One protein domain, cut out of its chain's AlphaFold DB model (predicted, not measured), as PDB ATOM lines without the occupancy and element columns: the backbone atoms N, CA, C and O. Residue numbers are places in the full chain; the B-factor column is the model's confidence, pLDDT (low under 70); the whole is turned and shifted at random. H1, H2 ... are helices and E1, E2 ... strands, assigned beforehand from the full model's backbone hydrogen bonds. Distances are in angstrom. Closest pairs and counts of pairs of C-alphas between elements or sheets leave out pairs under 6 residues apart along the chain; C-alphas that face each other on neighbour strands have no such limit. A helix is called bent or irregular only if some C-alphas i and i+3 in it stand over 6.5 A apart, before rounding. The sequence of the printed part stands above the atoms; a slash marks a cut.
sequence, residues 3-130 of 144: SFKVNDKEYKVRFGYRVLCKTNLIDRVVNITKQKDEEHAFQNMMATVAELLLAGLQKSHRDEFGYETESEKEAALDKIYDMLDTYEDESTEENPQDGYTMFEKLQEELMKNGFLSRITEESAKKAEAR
ATOM      1  N   SER A   3     212.594 171.396 180.295       94.06
ATOM      2  CA  SER A   3     212.041 170.121 179.852       94.06
ATOM      3  C   SER A   3     211.377 169.407 181.022       94.06
ATOM      4  O   SER A   3     211.816 169.550 182.165       94.06
ATOM      5  N   PHE A   4     210.373 168.594 180.725       94.44
ATOM      6  CA  PHE A   4     209.815 167.600 181.640       94.44
ATOM      7  C   PHE A   4     209.575 166.294 180.877       94.44
ATOM      8  O   PHE A   4     209.631 166.281 179.645       94.44
ATOM      9  N   LYS A   5     209.375 165.190 181.597       94.44
ATOM     10  CA  LYS A   5     209.093 163.881 181.007       94.44
ATOM     11  C   LYS A   5     207.704 163.416 181.410       94.44
ATOM     12  O   LYS A   5     207.291 163.706 182.526       94.44
ATOM     13  N   VAL A   6     207.032 162.750 180.477       94.38
ATOM     14  CA  VAL A   6     205.773 162.022 180.678       94.38
ATOM     15  C   VAL A   6     205.803 160.813 179.748       94.38
ATOM     16  O   VAL A   6     206.133 160.979 178.568       94.38
ATOM     17  N   ASN A   7     205.478 159.616 180.240       92.31
ATOM     18  CA  ASN A   7     205.520 158.354 179.494       92.31
ATOM     19  C   ASN A   7     206.861 158.139 178.771       92.31
ATOM     20  O   ASN A   7     206.902 157.904 177.560       92.31
ATOM     21  N   ASP A   8     207.976 158.336 179.483       90.38
ATOM     22  CA  ASP A   8     209.353 158.272 178.957       90.38
ATOM     23  C   ASP A   8     209.691 159.257 177.816       90.38
ATOM     24  O   ASP A   8     210.830 159.302 177.334       90.38
ATOM     25  N   LYS A   9     208.747 160.109 177.401       94.94
ATOM     26  CA  LYS A   9     208.935 161.121 176.360       94.94
ATOM     27  C   LYS A   9     209.290 162.466 176.980       94.94
ATOM     28  O   LYS A   9     208.626 162.953 177.888       94.94
ATOM     29  N   GLU A  10     210.345 163.092 176.462       96.06
ATOM     30  CA  GLU A  10     210.790 164.416 176.904       96.06
ATOM     31  C   GLU A  10     210.087 165.541 176.126       96.06
ATOM     32  O   GLU A  10     210.192 165.641 174.900       96.06
ATOM     33  N   TYR A  11     209.449 166.455 176.856       96.38
ATOM     34  CA  TYR A  11     208.769 167.630 176.326       96.38
ATOM     35  C   TYR A  11     209.513 168.917 176.683       96.38
ATOM     36  O   TYR A  11     209.573 169.346 177.832       96.38
ATOM     37  N   LYS A  12     210.059 169.571 175.656       94.56
ATOM     38  CA  LYS A  12     210.675 170.908 175.741       94.56
ATOM     39  C   LYS A  12     209.641 172.031 175.697       94.56
ATOM     40  O   LYS A  12     208.973 172.209 174.677       94.56
ATOM     41  N   VAL A  13     209.596 172.856 176.737       93.69
ATOM     42  CA  VAL A  13     208.676 173.991 176.862       93.69
ATOM     43  C   VAL A  13     209.403 175.303 176.574       93.69
ATOM     44  O   VAL A  13     210.447 175.606 177.161       93.69
ATOM     45  N   ARG A  14     208.847 176.100 175.649       89.19
ATOM     46  CA  ARG A  14     209.366 177.430 175.314       89.19
ATOM     47  C   ARG A  14     208.263 178.381 174.869       89.19
ATOM     48  O   ARG A  14     207.575 178.145 173.885       89.19
ATOM     49  N   PHE A  15     208.185 179.539 175.503       89.06
ATOM     50  CA  PHE A  15     207.200 180.549 175.133       89.06
ATOM     51  C   PHE A  15     207.584 181.366 173.891       89.06
ATOM     52  O   PHE A  15     208.759 181.622 173.606       89.06
ATOM     53  N   GLY A  16     206.568 181.817 173.151       82.62
ATOM     54  CA  GLY A  16     206.723 182.693 171.992       82.62
ATOM     55  C   GLY A  16     205.593 183.715 171.862       82.62
ATOM     56  O   GLY A  16     204.497 183.523 172.381       82.62
ATOM     57  N   TYR A  17     205.852 184.790 171.108       79.62
ATOM     58  CA  TYR A  17     204.958 185.953 171.017       79.62
ATOM     59  C   TYR A  17     203.560 185.631 170.474       79.62
ATOM     60  O   TYR A  17     202.591 186.270 170.865       79.62
ATOM     61  N   ARG A  18     203.427 184.635 169.588       78.31
ATOM     62  CA  ARG A  18     202.169 184.364 168.870       78.31
ATOM     63  C   ARG A  18     200.996 184.062 169.805       78.31
ATOM     64  O   ARG A  18     199.927 184.621 169.598       78.31
ATOM     65  N   VAL A  19     201.193 183.175 170.781       78.31
ATOM     66  CA  VAL A  19     200.127 182.750 171.703       78.31
ATOM     67  C   VAL A  19     200.016 183.733 172.864       78.31
ATOM     68  O   VAL A  19     198.918 184.157 173.211       78.31
ATOM     69  N   LEU A  20     201.151 184.186 173.404       80.50
ATOM     70  CA  LEU A  20     201.157 185.080 174.562       80.50
ATOM     71  C   LEU A  20     200.620 186.485 174.269       80.50
ATOM     72  O   LEU A  20     200.014 187.078 175.147       80.50
ATOM     73  N   CYS A  21     200.787 187.024 173.055       78.19
ATOM     74  CA  CYS A  21     200.208 188.328 172.701       78.19
ATOM     75  C   CYS A  21     198.721 188.256 172.322       78.19
ATOM     76  O   CYS A  21     198.071 189.292 172.228       78.19
ATOM     77  N   LYS A  22     198.192 187.058 172.051       80.25
ATOM     78  CA  LYS A  22     196.783 186.844 171.680       80.25
ATOM     79  C   LYS A  22     195.911 186.419 172.859       80.25
ATOM     80  O   LYS A  22     194.706 186.279 172.699       80.25
ATOM     81  N   THR A  23     196.520 186.188 174.014       81.62
ATOM     82  CA  THR A  23     195.862 185.695 175.222       81.62
ATOM     83  C   THR A  23     196.191 186.613 176.393       81.62
ATOM     84  O   THR A  23     197.162 187.363 176.359       81.62
ATOM     85  N   ASN A  24     195.398 186.544 177.455       86.38
ATOM     86  CA  ASN A  24     195.656 187.242 178.716       86.38
ATOM     87  C   ASN A  24     196.472 186.378 179.702       86.38
ATOM     88  O   ASN A  24     196.391 186.575 180.915       86.38
ATOM     89  N   LEU A  25     197.245 185.400 179.208       87.06
ATOM     90  CA  LEU A  25     197.929 184.415 180.056       87.06
ATOM     91  C   LEU A  25     198.947 185.047 181.006       87.06
ATOM     92  O   LEU A  25     199.043 184.638 182.159       87.06
ATOM     93  N   ILE A  26     199.667 186.076 180.557       85.81
ATOM     94  CA  ILE A  26     200.632 186.793 181.403       85.81
ATOM     95  C   ILE A  26     199.917 187.470 182.579       85.81
ATOM     96  O   ILE A  26     200.350 187.332 183.722       85.81
ATOM     97  N   ASP A  27     198.797 188.147 182.317       86.00
ATOM     98  CA  ASP A  27     198.015 188.816 183.360       86.00
ATOM     99  C   ASP A  27     197.434 187.804 184.353       86.00
ATOM    100  O   ASP A  27     197.442 188.046 185.558       86.00
ATOM    101  N   ARG A  28     196.991 186.636 183.869       87.88
ATOM    102  CA  ARG A  28     196.491 185.542 184.717       87.88
ATOM    103  C   ARG A  28     197.569 184.999 185.650       87.88
ATOM    104  O   ARG A  28     197.308 184.897 186.844       87.88
ATOM    105  N   VAL A  29     198.780 184.738 185.148       86.56
ATOM    106  CA  VAL A  29     199.927 184.330 185.985       86.56
ATOM    107  C   VAL A  29     200.201 185.369 187.066       86.56
ATOM    108  O   VAL A  29     200.310 185.039 188.246       86.56
ATOM    109  N   VAL A  30     200.262 186.646 186.685       83.19
ATOM    110  CA  VAL A  30     200.518 187.737 187.634       83.19
ATOM    111  C   VAL A  30     199.401 187.845 188.673       83.19
ATOM    112  O   VAL A  30     199.687 188.107 189.838       83.19
ATOM    113  N   ASN A  31     198.145 187.625 188.293       84.00
ATOM    114  CA  ASN A  31     197.027 187.671 189.228       84.00
ATOM    115  C   ASN A  31     197.048 186.492 190.204       84.00
ATOM    116  O   ASN A  31     196.903 186.730 191.398       84.00
ATOM    117  N   ILE A  32     197.313 185.267 189.738       83.19
ATOM    118  CA  ILE A  32     197.438 184.083 190.609       83.19
ATOM    119  C   ILE A  32     198.532 184.304 191.656       83.19
ATOM    120  O   ILE A  32     198.296 184.116 192.842       83.19
ATOM    121  N   THR A  33     199.695 184.823 191.249       75.12
ATOM    122  CA  THR A  33     200.805 185.101 192.186       75.12
ATOM    123  C   THR A  33     200.505 186.199 193.217       75.12
ATOM    124  O   THR A  33     201.235 186.336 194.196       75.12
ATOM    125  N   LYS A  34     199.461 187.012 193.003       76.81
ATOM    126  CA  LYS A  34     199.070 188.132 193.879       76.81
ATOM    127  C   LYS A  34     197.780 187.879 194.660       76.81
ATOM    128  O   LYS A  34     197.459 188.675 195.545       76.81
ATOM    129  N   GLN A  35     197.014 186.847 194.311       69.25
ATOM    130  CA  GLN A  35     195.729 186.556 194.937       69.25
ATOM    131  C   GLN A  35     195.915 186.003 196.356       69.25
ATOM    132  O   GLN A  35     196.867 185.286 196.641       69.25
ATOM    133  N   LYS A  36     194.998 186.383 197.255       58.81
ATOM    134  CA  LYS A  36     194.933 185.932 198.660       58.81
ATOM    135  C   LYS A  36     193.710 185.051 198.953       58.81
ATOM    136  O   LYS A  36     193.491 184.702 200.104       58.81
ATOM    137  N   ASP A  37     192.883 184.793 197.943       64.44
ATOM    138  CA  ASP A  37     191.611 184.079 198.065       64.44
ATOM    139  C   ASP A  37     191.784 182.666 197.500       64.44
ATOM    140  O   ASP A  37     192.020 182.510 196.304       64.44
ATOM    141  N   GLU A  38     191.772 181.660 198.374       63.47
ATOM    142  CA  GLU A  38     192.284 180.312 198.094       63.47
ATOM    143  C   GLU A  38     191.287 179.418 197.331       63.47
ATOM    144  O   GLU A  38     191.707 178.550 196.567       63.47
ATOM    145  N   GLU A  39     189.976 179.644 197.466       58.91
ATOM    146  CA  GLU A  39     188.950 178.702 196.984       58.91
ATOM    147  C   GLU A  39     188.785 178.730 195.452       58.91
ATOM    148  O   GLU A  39     188.779 177.691 194.792       58.91
ATOM    149  N   HIS A  40     188.741 179.921 194.849       66.00
ATOM    150  CA  HIS A  40     188.720 180.077 193.386       66.00
ATOM    151  C   HIS A  40     190.119 180.108 192.756       66.00
ATOM    152  O   HIS A  40     190.249 180.009 191.530       66.00
ATOM    153  N   ALA A  41     191.172 180.233 193.572       72.94
ATOM    154  CA  ALA A  41     192.543 180.268 193.081       72.94
ATOM    155  C   ALA A  41     192.953 178.937 192.451       72.94
ATOM    156  O   ALA A  41     193.599 178.962 191.407       72.94
ATOM    157  N   PHE A  42     192.542 177.796 193.014       78.25
ATOM    158  CA  PHE A  42     192.983 176.489 192.524       78.25
ATOM    159  C   PHE A  42     192.482 176.176 191.107       78.25
ATOM    160  O   PHE A  42     193.282 175.909 190.215       78.25
ATOM    161  N   GLN A  43     191.171 176.276 190.859       81.44
ATOM    162  CA  GLN A  43     190.605 176.008 189.527       81.44
ATOM    163  C   GLN A  43     191.169 176.964 188.468       81.44
ATOM    164  O   GLN A  43     191.555 176.547 187.375       81.44
ATOM    165  N   ASN A  44     191.266 178.252 188.808       85.25
ATOM    166  CA  ASN A  44     191.852 179.251 187.923       85.25
ATOM    167  C   ASN A  44     193.342 178.977 187.660       85.25
ATOM    168  O   ASN A  44     193.824 179.161 186.540       85.25
ATOM    169  N   MET A  45     194.071 178.512 188.674       87.94
ATOM    170  CA  MET A  45     195.468 178.126 188.556       87.94
ATOM    171  C   MET A  45     195.635 176.923 187.631       87.94
ATOM    172  O   MET A  45     196.404 177.028 186.682       87.94
ATOM    173  N   MET A  46     194.882 175.839 187.824       90.00
ATOM    174  CA  MET A  46     194.978 174.638 186.983       90.00
ATOM    175  C   MET A  46     194.635 174.924 185.516       90.00
ATOM    176  O   MET A  46     195.405 174.568 184.623       90.00
ATOM    177  N   ALA A  47     193.565 175.680 185.251       91.81
ATOM    178  CA  ALA A  47     193.247 176.119 183.890       91.81
ATOM    179  C   ALA A  47     194.372 176.982 183.284       91.81
ATOM    180  O   ALA A  47     194.678 176.899 182.094       91.81
ATOM    181  N   THR A  48     195.018 177.816 184.104       92.44
ATOM    182  CA  THR A  48     196.143 178.651 183.659       92.44
ATOM    183  C   THR A  48     197.396 177.817 183.382       92.44
ATOM    184  O   THR A  48     198.086 178.092 182.401       92.44
ATOM    185  N   VAL A  49     197.676 176.786 184.186       95.06
ATOM    186  CA  VAL A  49     198.760 175.819 183.949       95.06
ATOM    187  C   VAL A  49     198.566 175.131 182.606       95.06
ATOM    188  O   VAL A  49     199.484 175.152 181.787       95.06
ATOM    189  N   ALA A  50     197.370 174.600 182.348       95.56
ATOM    190  CA  ALA A  50     197.075 173.899 181.104       95.56
ATOM    191  C   ALA A  50     197.266 174.803 179.874       95.56
ATOM    192  O   ALA A  50     197.978 174.450 178.931       95.56
ATOM    193  N   GLU A  51     196.718 176.021 179.899       94.69
ATOM    194  CA  GLU A  51     196.866 176.950 178.776       94.69
ATOM    195  C   GLU A  51     198.308 177.453 178.582       94.69
ATOM    196  O   GLU A  51     198.754 177.623 177.442       94.69
ATOM    197  N   LEU A  52     199.062 177.678 179.663       93.38
ATOM    198  CA  LEU A  52     200.481 178.033 179.571       93.38
ATOM    199  C   LEU A  52     201.308 176.888 179.007       93.38
ATOM    200  O   LEU A  52     202.156 177.118 178.143       93.38
ATOM    201  N   LEU A  53     201.070 175.668 179.481       95.50
ATOM    202  CA  LEU A  53     201.779 174.497 179.000       95.50
ATOM    203  C   LEU A  53     201.513 174.301 177.507       95.50
ATOM    204  O   LEU A  53     202.462 174.200 176.729       95.50
ATOM    205  N   LEU A  54     200.250 174.404 177.080       95.25
ATOM    206  CA  LEU A  54     199.868 174.387 175.670       95.25
ATOM    207  C   LEU A  54     200.610 175.463 174.863       95.25
ATOM    208  O   LEU A  54     201.232 175.171 173.837       95.25
ATOM    209  N   ALA A  55     200.611 176.709 175.345       92.38
ATOM    210  CA  ALA A  55     201.299 177.821 174.691       92.38
ATOM    211  C   ALA A  55     202.815 177.593 174.563       92.38
ATOM    212  O   ALA A  55     203.422 177.970 173.555       92.38
ATOM    213  N   GLY A  56     203.433 176.995 175.582       92.25
ATOM    214  CA  GLY A  56     204.857 176.689 175.610       92.25
ATOM    215  C   GLY A  56     205.240 175.475 174.756       92.25
ATOM    216  O   GLY A  56     206.319 175.470 174.156       92.25
ATOM    217  N   LEU A  57     204.369 174.469 174.645       94.44
ATOM    218  CA  LEU A  57     204.602 173.287 173.814       94.44
ATOM    219  C   LEU A  57     204.421 173.587 172.330       94.44
ATOM    220  O   LEU A  57     205.212 173.111 171.523       94.44
ATOM    221  N   GLN A  58     203.487 174.459 171.945       91.19
ATOM    222  CA  GLN A  58     203.272 174.817 170.536       91.19
ATOM    223  C   GLN A  58     204.496 175.358 169.804       91.19
ATOM    224  O   GLN A  58     204.574 175.290 168.577       91.19
ATOM    225  N   LYS A  59     205.451 175.939 170.532       86.88
ATOM    226  CA  LYS A  59     206.683 176.460 169.940       86.88
ATOM    227  C   LYS A  59     207.621 175.343 169.477       86.88
ATOM    228  O   LYS A  59     208.325 175.548 168.488       86.88
ATOM    229  N   SER A  60     207.648 174.226 170.200       89.94
ATOM    230  CA  SER A  60     208.625 173.139 170.032       89.94
ATOM    231  C   SER A  60     207.999 171.838 169.519       89.94
ATOM    232  O   SER A  60     208.699 171.036 168.916       89.94
ATOM    233  N   HIS A  61     206.694 171.656 169.726       93.19
ATOM    234  CA  HIS A  61     205.918 170.434 169.481       93.19
ATOM    235  C   HIS A  61     204.610 170.767 168.750       93.19
ATOM    236  O   HIS A  61     203.529 170.292 169.101       93.19
ATOM    237  N   ARG A  62     204.686 171.657 167.750       90.75
ATOM    238  CA  ARG A  62     203.505 172.137 167.011       90.75
ATOM    239  C   ARG A  62     202.728 171.006 166.338       90.75
ATOM    240  O   ARG A  62     201.514 171.113 166.242       90.75
ATOM    241  N   ASP A  63     203.407 169.953 165.903       93.12
ATOM    242  CA  ASP A  63     202.767 168.825 165.219       93.12
ATOM    243  C   ASP A  63     201.776 168.074 166.126       93.12
ATOM    244  O   ASP A  63     200.835 167.458 165.638       93.12
ATOM    245  N   GLU A  64     201.951 168.157 167.448       93.75
ATOM    246  CA  GLU A  64     201.122 167.455 168.433       93.75
ATOM    247  C   GLU A  64     200.121 168.377 169.149       93.75
ATOM    248  O   GLU A  64     198.979 167.975 169.397       93.75
ATOM    249  N   PHE A  65     200.537 169.620 169.436       94.62
ATOM    250  CA  PHE A  65     199.786 170.591 170.251       94.62
ATOM    251  C   PHE A  65     199.366 171.862 169.497       94.62
ATOM    252  O   PHE A  65     198.839 172.808 170.089       94.62
ATOM    253  N   GLY A  66     199.658 171.951 168.200       91.56
ATOM    254  CA  GLY A  66     199.266 173.078 167.362       91.56
ATOM    255  C   GLY A  66     197.760 173.112 167.109       91.56
ATOM    256  O   GLY A  66     197.144 172.081 166.874       91.56
ATOM    257  N   TYR A  67     197.194 174.317 167.101       91.81
ATOM    258  CA  TYR A  67     195.812 174.575 166.695       91.81
ATOM    259  C   TYR A  67     195.724 175.884 165.903       91.81
ATOM    260  O   TYR A  67     196.591 176.762 166.025       91.81
ATOM    261  N   GLU A  68     194.666 176.035 165.108       88.56
ATOM    262  CA  GLU A  68     194.342 177.277 164.397       88.56
ATOM    263  C   GLU A  68     192.936 177.799 164.721       88.56
ATOM    264  O   GLU A  68     192.697 179.003 164.608       88.56
ATOM    265  N   THR A  69     192.046 176.922 165.184       89.81
ATOM    266  CA  THR A  69     190.675 177.241 165.600       89.81
ATOM    267  C   THR A  69     190.459 177.019 167.101       89.81
ATOM    268  O   THR A  69     191.231 176.318 167.753       89.81
ATOM    269  N   GLU A  70     189.389 177.592 167.664       88.12
ATOM    270  CA  GLU A  70     189.042 177.376 169.080       88.12
ATOM    271  C   GLU A  70     188.640 175.919 169.370       88.12
ATOM    272  O   GLU A  70     189.008 175.386 170.408       88.12
ATOM    273  N   SER A  71     187.976 175.228 168.438       91.56
ATOM    274  CA  SER A  71     187.626 173.809 168.631       91.56
ATOM    275  C   SER A  71     188.870 172.910 168.663       91.56
ATOM    276  O   SER A  71     188.969 172.005 169.486       91.56
ATOM    277  N   GLU A  72     189.864 173.188 167.817       94.19
ATOM    278  CA  GLU A  72     191.156 172.492 167.877       94.19
ATOM    279  C   GLU A  72     191.935 172.837 169.150       94.19
ATOM    280  O   GLU A  72     192.679 172.000 169.659       94.19
ATOM    281  N   LYS A  73     191.770 174.058 169.677       93.06
ATOM    282  CA  LYS A  73     192.359 174.454 170.959       93.06
ATOM    283  C   LYS A  73     191.782 173.636 172.108       93.06
ATOM    284  O   LYS A  73     192.567 173.193 172.939       93.06
ATOM    285  N   GLU A  74     190.469 173.429 172.157       94.50
ATOM    286  CA  GLU A  74     189.828 172.581 173.172       94.50
ATOM    287  C   GLU A  74     190.381 171.153 173.119       94.50
ATOM    288  O   GLU A  74     190.908 170.669 174.114       94.50
ATOM    289  N   ALA A  75     190.430 170.539 171.933       95.38
ATOM    290  CA  ALA A  75     191.009 169.203 171.773       95.38
ATOM    291  C   ALA A  75     192.505 169.141 172.145       95.38
ATOM    292  O   ALA A  75     193.001 168.117 172.615       95.38
ATOM    293  N   ALA A  76     193.257 170.222 171.918       96.00
ATOM    294  CA  ALA A  76     194.649 170.307 172.346       96.00
ATOM    295  C   ALA A  76     194.781 170.490 173.865       96.00
ATOM    296  O   ALA A  76     195.750 169.995 174.433       96.00
ATOM    297  N   LEU A  77     193.836 171.175 174.518       96.31
ATOM    298  CA  LEU A  77     193.777 171.296 175.975       96.31
ATOM    299  C   LEU A  77     193.432 169.965 176.639       96.31
ATOM    300  O   LEU A  77     194.071 169.637 177.631       96.31
ATOM    301  N   ASP A  78     192.526 169.171 176.069       96.44
ATOM    302  CA  ASP A  78     192.207 167.834 176.592       96.44
ATOM    303  C   ASP A  78     193.465 166.958 176.680       96.44
ATOM    304  O   ASP A  78     193.769 166.403 177.731       96.44
ATOM    305  N   LYS A  79     194.302 166.961 175.632       96.44
ATOM    306  CA  LYS A  79     195.603 166.264 175.656       96.44
ATOM    307  C   LYS A  79     196.554 166.785 176.734       96.44
ATOM    308  O   LYS A  79     197.409 166.043 177.207       96.44
ATOM    309  N   ILE A  80     196.484 168.077 177.052       97.31
ATOM    310  CA  ILE A  80     197.291 168.664 178.123       97.31
ATOM    311  C   ILE A  80     196.791 168.188 179.481       97.31
ATOM    312  O   ILE A  80     197.625 167.889 180.328       97.31
ATOM    313  N   TYR A  81     195.477 168.099 179.687       96.00
ATOM    314  CA  TYR A  81     194.923 167.555 180.923       96.00
ATOM    315  C   TYR A  81     195.322 166.088 181.100       96.00
ATOM    316  O   TYR A  81     195.933 165.771 182.113       96.00
ATOM    317  N   ASP A  82     195.163 165.252 180.070       96.44
ATOM    318  CA  ASP A  82     195.616 163.850 180.105       96.44
ATOM    319  C   ASP A  82     197.125 163.733 180.417       96.44
ATOM    320  O   ASP A  82     197.582 162.842 181.139       96.44
ATOM    321  N   MET A  83     197.931 164.650 179.870       96.31
ATOM    322  CA  MET A  83     199.368 164.718 180.136       96.31
ATOM    323  C   MET A  83     199.679 165.143 181.573       96.31
ATOM    324  O   MET A  83     200.643 164.637 182.141       96.31
ATOM    325  N   LEU A  84     198.926 166.090 182.136       95.88
ATOM    326  CA  LEU A  84     199.095 166.544 183.517       95.88
ATOM    327  C   LEU A  84     198.691 165.450 184.507       95.88
ATOM    328  O   LEU A  84     199.430 165.235 185.462       95.88
ATOM    329  N   ASP A  85     197.611 164.719 184.227       95.94
ATOM    330  CA  ASP A  85     197.189 163.562 185.020       95.94
ATOM    331  C   ASP A  85     198.292 162.494 185.026       95.94
ATOM    332  O   ASP A  85     198.749 162.070 186.081       95.94
ATOM    333  N   THR A  86     198.829 162.148 183.848       96.62
ATOM    334  CA  THR A  86     199.947 161.190 183.759       96.62
ATOM    335  C   THR A  86     201.204 161.710 184.467       96.62
ATOM    336  O   THR A  86     201.919 160.956 185.120       96.62
ATOM    337  N   TYR A  87     201.503 163.005 184.332       95.69
ATOM    338  CA  TYR A  87     202.641 163.637 184.999       95.69
ATOM    339  C   TYR A  87     202.532 163.535 186.526       95.69
ATOM    340  O   TYR A  87     203.551 163.324 187.178       95.69
ATOM    341  N   GLU A  88     201.328 163.684 187.081       95.12
ATOM    342  CA  GLU A  88     201.054 163.529 188.512       95.12
ATOM    343  C   GLU A  88     201.081 162.055 188.948       95.12
ATOM    344  O   GLU A  88     201.667 161.738 189.981       95.12
ATOM    345  N   ASP A  89     200.560 161.134 188.133       96.19
ATOM    346  CA  ASP A  89     200.618 159.686 188.395       96.19
ATOM    347  C   ASP A  89     202.060 159.140 188.435       96.19
ATOM    348  O   ASP A  89     202.358 158.191 189.165       96.19
ATOM    349  N   GLU A  90     202.979 159.741 187.672       94.69
ATOM    350  CA  GLU A  90     204.412 159.408 187.666       94.69
ATOM    351  C   GLU A  90     205.188 160.002 188.861       94.69
ATOM    352  O   GLU A  90     206.393 159.761 189.001       94.69
ATOM    353  N   SER A  91     204.522 160.768 189.729       94.31
ATOM    354  CA  SER A  91     205.128 161.413 190.895       94.31
ATOM    355  C   SER A  91     205.742 160.401 191.865       94.31
ATOM    356  O   SER A  91     205.162 159.368 192.203       94.31
ATOM    357  N   THR A  92     206.937 160.718 192.363       92.56
ATOM    358  CA  THR A  92     207.652 159.912 193.366       92.56
ATOM    359  C   THR A  92     208.143 160.799 194.503       92.56
ATOM    360  O   THR A  92     208.262 162.011 194.340       92.56
ATOM    361  N   GLU A  93     208.498 160.214 195.651       89.75
ATOM    362  CA  GLU A  93     209.057 160.987 196.775       89.75
ATOM    363  C   GLU A  93     210.338 161.757 196.392       89.75
ATOM    364  O   GLU A  93     210.576 162.855 196.892       89.75
ATOM    365  N   GLU A  94     211.155 161.207 195.486       89.81
ATOM    366  CA  GLU A  94     212.407 161.828 195.027       89.81
ATOM    367  C   GLU A  94     212.201 162.855 193.901       89.81
ATOM    368  O   GLU A  94     213.053 163.719 193.680       89.81
ATOM    369  N   ASN A  95     211.074 162.778 193.193       86.94
ATOM    370  CA  ASN A  95     210.699 163.691 192.119       86.94
ATOM    371  C   ASN A  95     209.196 163.996 192.210       86.94
ATOM    372  O   ASN A  95     208.412 163.379 191.482       86.94
ATOM    373  N   PRO A  96     208.786 164.911 193.106       89.56
ATOM    374  CA  PRO A  96     207.388 165.281 193.239       89.56
ATOM    375  C   PRO A  96     206.915 165.994 191.972       89.56
ATOM    376  O   PRO A  96     207.524 166.959 191.495       89.56
ATOM    377  N   GLN A  97     205.823 165.490 191.418       92.69
ATOM    378  CA  GLN A  97     205.188 165.987 190.210       92.69
ATOM    379  C   GLN A  97     203.726 166.289 190.524       92.69
ATOM    380  O   GLN A  97     202.961 165.395 190.857       92.69
ATOM    381  N   ASP A  98     203.353 167.564 190.443       92.31
ATOM    382  CA  ASP A  98     201.978 168.030 190.609       92.31
ATOM    383  C   ASP A  98     201.753 169.340 189.829       92.31
ATOM    384  O   ASP A  98     202.686 169.947 189.270       92.31
ATOM    385  N   GLY A  99     200.499 169.795 189.793       89.19
ATOM    386  CA  GLY A  99     200.112 171.039 189.126       89.19
ATOM    387  C   GLY A  99     200.796 172.299 189.681       89.19
ATOM    388  O   GLY A  99     201.035 173.244 188.923       89.19
ATOM    389  N   TYR A 100     201.162 172.328 190.968       89.81
ATOM    390  CA  TYR A 100     201.871 173.460 191.582       89.81
ATOM    391  C   TYR A 100     203.316 173.546 191.098       89.81
ATOM    392  O   TYR A 100     203.757 174.586 190.609       89.81
ATOM    393  N   THR A 101     204.022 172.425 191.137       92.31
ATOM    394  CA  THR A 101     205.388 172.271 190.643       92.31
ATOM    395  C   THR A 101     205.468 172.621 189.156       92.31
ATOM    396  O   THR A 101     206.398 173.299 188.711       92.31
ATOM    397  N   MET A 102     204.473 172.201 188.365       95.31
ATOM    398  CA  MET A 102     204.384 172.573 186.953       95.31
ATOM    399  C   MET A 102     204.163 174.081 186.773       95.31
ATOM    400  O   MET A 102     204.834 174.709 185.947       95.31
ATOM    401  N   PHE A 103     203.267 174.687 187.558       92.62
ATOM    402  CA  PHE A 103     203.033 176.132 187.525       92.62
ATOM    403  C   PHE A 103     204.300 176.933 187.818       92.62
ATOM    404  O   PHE A 103     204.618 177.856 187.068       92.62
ATOM    405  N   GLU A 104     205.059 176.559 188.849       90.88
ATOM    406  CA  GLU A 104     206.310 177.231 189.207       90.88
ATOM    407  C   GLU A 104     207.338 177.166 188.072       90.88
ATOM    408  O   GLU A 104     207.917 178.192 187.699       90.88
ATOM    409  N   LYS A 105     207.513 175.990 187.454       92.69
ATOM    410  CA  LYS A 105     208.410 175.807 186.297       92.69
ATOM    411  C   LYS A 105     207.981 176.671 185.107       92.69
ATOM    412  O   LYS A 105     208.817 177.327 184.480       92.69
ATOM    413  N   LEU A 106     206.682 176.711 184.801       92.75
ATOM    414  CA  LEU A 106     206.125 177.539 183.727       92.75
ATOM    415  C   LEU A 106     206.303 179.034 184.014       92.75
ATOM    416  O   LEU A 106     206.719 179.787 183.130       92.75
ATOM    417  N   GLN A 107     206.029 179.467 185.243       89.56
ATOM    418  CA  GLN A 107     206.215 180.848 185.679       89.56
ATOM    419  C   GLN A 107     207.688 181.259 185.584       89.56
ATOM    420  O   GLN A 107     207.999 182.340 185.078       89.56
ATOM    421  N   GLU A 108     208.607 180.409 186.039       88.88
ATOM    422  CA  GLU A 108     210.041 180.669 185.956       88.88
ATOM    423  C   GLU A 108     210.517 180.770 184.503       88.88
ATOM    424  O   GLU A 108     211.270 181.686 184.155       88.88
ATOM    425  N   GLU A 109     210.032 179.894 183.622       89.25
ATOM    426  CA  GLU A 109     210.339 179.969 182.196       89.25
ATOM    427  C   GLU A 109     209.828 181.259 181.550       89.25
ATOM    428  O   GLU A 109     210.542 181.911 180.778       89.25
ATOM    429  N   LEU A 110     208.598 181.648 181.883       87.12
ATOM    430  CA  LEU A 110     207.963 182.853 181.367       87.12
ATOM    431  C   LEU A 110     208.711 184.117 181.817       87.12
ATOM    432  O   LEU A 110     208.991 184.995 180.992       87.12
ATOM    433  N   MET A 111     209.058 184.192 183.106       81.88
ATOM    434  CA  MET A 111     209.594 185.393 183.752       81.88
ATOM    435  C   MET A 111     211.120 185.501 183.683       81.88
ATOM    436  O   MET A 111     211.637 186.570 183.365       81.88
ATOM    437  N   LYS A 112     211.853 184.422 183.981       74.12
ATOM    438  CA  LYS A 112     213.316 184.458 184.152       74.12
ATOM    439  C   LYS A 112     214.074 183.956 182.926       74.12
ATOM    440  O   LYS A 112     215.042 184.584 182.509       74.12
ATOM    441  N   ASN A 113     213.634 182.847 182.329       67.50
ATOM    442  CA  ASN A 113     214.485 182.087 181.402       67.50
ATOM    443  C   ASN A 113     214.180 182.282 179.910       67.50
ATOM    444  O   ASN A 113     214.942 181.794 179.070       67.50
ATOM    445  N   GLY A 114     213.087 182.956 179.550       63.94
ATOM    446  CA  GLY A 114     212.628 182.945 178.162       63.94
ATOM    447  C   GLY A 114     212.074 184.264 177.658       63.94
ATOM    448  O   GLY A 114     212.697 184.931 176.830       63.94
ATOM    449  N   PHE A 115     210.847 184.575 178.065       70.94
ATOM    450  CA  PHE A 115     209.992 185.463 177.282       70.94
ATOM    451  C   PHE A 115     209.989 186.911 177.773       70.94
ATOM    452  O   PHE A 115     210.124 187.829 176.964       70.94
ATOM    453  N   LEU A 116     209.855 187.121 179.086       76.00
ATOM    454  CA  LEU A 116     209.709 188.460 179.666       76.00
ATOM    455  C   LEU A 116     210.994 189.031 180.258       76.00
ATOM    456  O   LEU A 116     211.026 190.232 180.506       76.00
ATOM    457  N   SER A 117     212.049 188.229 180.414       76.75
ATOM    458  CA  SER A 117     213.265 188.612 181.147       76.75
ATOM    459  C   SER A 117     213.847 189.960 180.706       76.75
ATOM    460  O   SER A 117     214.053 190.850 181.533       76.75
ATOM    461  N   ARG A 118     213.990 190.195 179.395       72.69
ATOM    462  CA  ARG A 118     214.459 191.495 178.872       72.69
ATOM    463  C   ARG A 118     213.485 192.644 179.138       72.69
ATOM    464  O   ARG A 118     213.921 193.739 179.473       72.69
ATOM    465  N   ILE A 119     212.178 192.407 179.005       73.94
ATOM    466  CA  ILE A 119     211.147 193.431 179.248       73.94
ATOM    467  C   ILE A 119     211.151 193.827 180.730       73.94
ATOM    468  O   ILE A 119     211.075 195.015 181.058       73.94
ATOM    469  N   THR A 120     211.286 192.850 181.629       71.06
ATOM    470  CA  THR A 120     211.363 193.080 183.073       71.06
ATOM    471  C   THR A 120     212.655 193.790 183.473       71.06
ATOM    472  O   THR A 120     212.596 194.764 184.221       71.06
ATOM    473  N   GLU A 121     213.806 193.386 182.927       76.94
ATOM    474  CA  GLU A 121     215.098 194.032 183.191       76.94
ATOM    475  C   GLU A 121     215.130 195.489 182.714       76.94
ATOM    476  O   GLU A 121     215.584 196.377 183.438       76.94
ATOM    477  N   GLU A 122     214.634 195.769 181.506       76.69
ATOM    478  CA  GLU A 122     214.571 197.138 180.983       76.69
ATOM    479  C   GLU A 122     213.608 198.021 181.781       76.69
ATOM    480  O   GLU A 122     213.885 199.204 182.000       76.69
ATOM    481  N   SER A 123     212.483 197.460 182.231       73.50
ATOM    482  CA  SER A 123     211.513 198.178 183.061       73.50
ATOM    483  C   SER A 123     212.096 198.521 184.432       73.50
ATOM    484  O   SER A 123     211.954 199.660 184.880       73.50
ATOM    485  N   ALA A 124     212.814 197.582 185.060       74.00
ATOM    486  CA  ALA A 124     213.514 197.804 186.324       74.00
ATOM    487  C   ALA A 124     214.586 198.899 186.190       74.00
ATOM    488  O   ALA A 124     214.549 199.884 186.927       74.00
ATOM    489  N   LYS A 125     215.448 198.818 185.166       77.19
ATOM    490  CA  LYS A 125     216.473 199.843 184.883       77.19
ATOM    491  C   LYS A 125     215.867 201.234 184.662       77.19
ATOM    492  O   LYS A 125     216.389 202.232 185.157       77.19
ATOM    493  N   LYS A 126     214.741 201.327 183.941       75.69
ATOM    494  CA  LYS A 126     214.021 202.600 183.729       75.69
ATOM    495  C   LYS A 126     213.393 203.138 185.018       75.69
ATOM    496  O   LYS A 126     213.361 204.355 185.204       75.69
ATOM    497  N   ALA A 127     212.890 202.272 185.897       71.50
ATOM    498  CA  ALA A 127     212.346 202.671 187.193       71.50
ATOM    499  C   ALA A 127     213.446 203.183 188.141       71.50
ATOM    500  O   ALA A 127     213.275 204.229 188.769       71.50
ATOM    501  N   GLU A 128     214.597 202.512 188.182       72.00
ATOM    502  CA  GLU A 128     215.770 202.938 188.956       72.00
ATOM    503  C   GLU A 128     216.330 204.274 188.461       72.00
ATOM    504  O   GLU A 128     216.547 205.179 189.264       72.00
ATOM    505  N   ALA A 129     216.461 204.468 187.144       69.25
ATOM    506  CA  ALA A 129     216.916 205.736 186.568       69.25
ATOM    507  C   ALA A 129     215.971 206.917 186.884       69.25
ATOM    508  O   ALA A 129     216.425 208.041 187.110       69.25
ATOM    509  N   ARG A 130     214.654 206.666 186.943       61.69
ATOM    510  CA  ARG A 130     213.640 207.662 187.345       61.69
ATOM    511  C   ARG A 130     213.656 207.971 188.843       61.69
ATOM    512  O   ARG A 130     213.310 209.082 189.231       61.69
TER     513      ARG A 130
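What this domain is: This is residues 3 to 130 of the 144 residues of an uncharacterized protein of Blautia sp. An249 (UniProt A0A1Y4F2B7). Helices gather round H3: H2 runs beside it as the other leg of a helical hairpin, while H5 and H6 cross it. A small two-stranded hairpin, E1 and E2, packs on residues 52 to 57 of H3 and 83 to 89 of H5, and H7 extends from the body as an arm whose residues 122 to 130 stick out. The printed part has 128 residues and is mostly helix, with two named strands and then seven named helices, in the order E1 E2 H1 H2 H3 H4 H5 H6 H7; the sheet's order is E1 - E2, antiparallel. The whole is compact, with a radius of gyration of the C-alphas of 15.5 A and spans of 50 by 35 by 27 A.

Where its parts are: E1, residues 3 to 6, begins at C-alpha 3 (212.041, 170.121, 179.852) and is 10.3 A long; E2, residues 9 to 13, is 12.9 A. H3, residues 39 to 57, is 28.5 A long and neither bent nor irregular, but only just: C-alphas 39 and 42 are 6.4 A apart. H5, residues 70 to 89, is 28.6 A and begins at C-alpha 70 (189.042, 177.376, 169.080). H6, residues 99 to 113, is 19.7 A and only just irregular, with C-alphas 110 and 113 6.6 A apart. H7, residues 117 to 130, is 20.0 A and ends at C-alpha 130 (213.640, 207.662, 187.345). The shorter helices are H1, residues 17 to 20, H2, residues 25 to 32, and H4, residues 62 to 65.

How they stand to each other: The hairpin E1 and E2 is antiparallel at 144 degrees, with N 11 and O 4 at 2.8 A and N 6 and O 9 at 3.0 A, within hydrogen-bond range. The closest C-alphas of E2 and H3 are those of Val 13 and Gly 56, 4.8 A; of E1 and H5, those of Val 6 and Tyr 87, 5.6 A. H3 is the hub and touches three helices. With residues 50 to 54 alone it touches H5, about perpendicular at 74 degrees, the closest C-alphas being those of Ala 50 and Ile 80, 6.0 A. With residues 45 to 53 alone it touches H6 at a steep tilt of 54 degrees, the same way, closest at Val 49 and Phe 103, C-alphas 5.6 A apart. H2 and H3 form a helical hairpin and touch at a shallow tilt of 29 degrees, opposite ways, closest at the C-alphas of Ile 32 and Met 45, 6.6 A. H1 is close to H3 but not clearly touching, at the C-alphas of Val 19 and Ala 55, 5.9 A; H4 likewise to H5, at those of Phe 65 and Ala 76, 5.6 A. H6 and H7 touch only at the corner, and only just, with 3 pairs of C-alphas within 8 A, the closest those of Met 111 and Ser 117, 5.5 A. Helix packing is mostly crossed, only just: of the 3 pairs that touch other than at the corner, 1 is at a shallow tilt. Every O i to N i+4 pair is within hydrogen-bond range in H2, H5 and H7, against 14 of 15 in H3 and 10 of 11 in H6; H1 and H4 are too short for such a pair.

The domain as a whole: The C-alphas of Asn 7 and Arg 130 are the two farthest apart, 50.6 A. Residues 34 to 39 and 122 to 130 stand free; the body without them spans 36 by 31 by 29 A. The printed part has no cut, and no link is long. Mean pLDDT of the printed part is 86.4; residues 35 to 40, 113 to 114 and 129 to 130 are under 70.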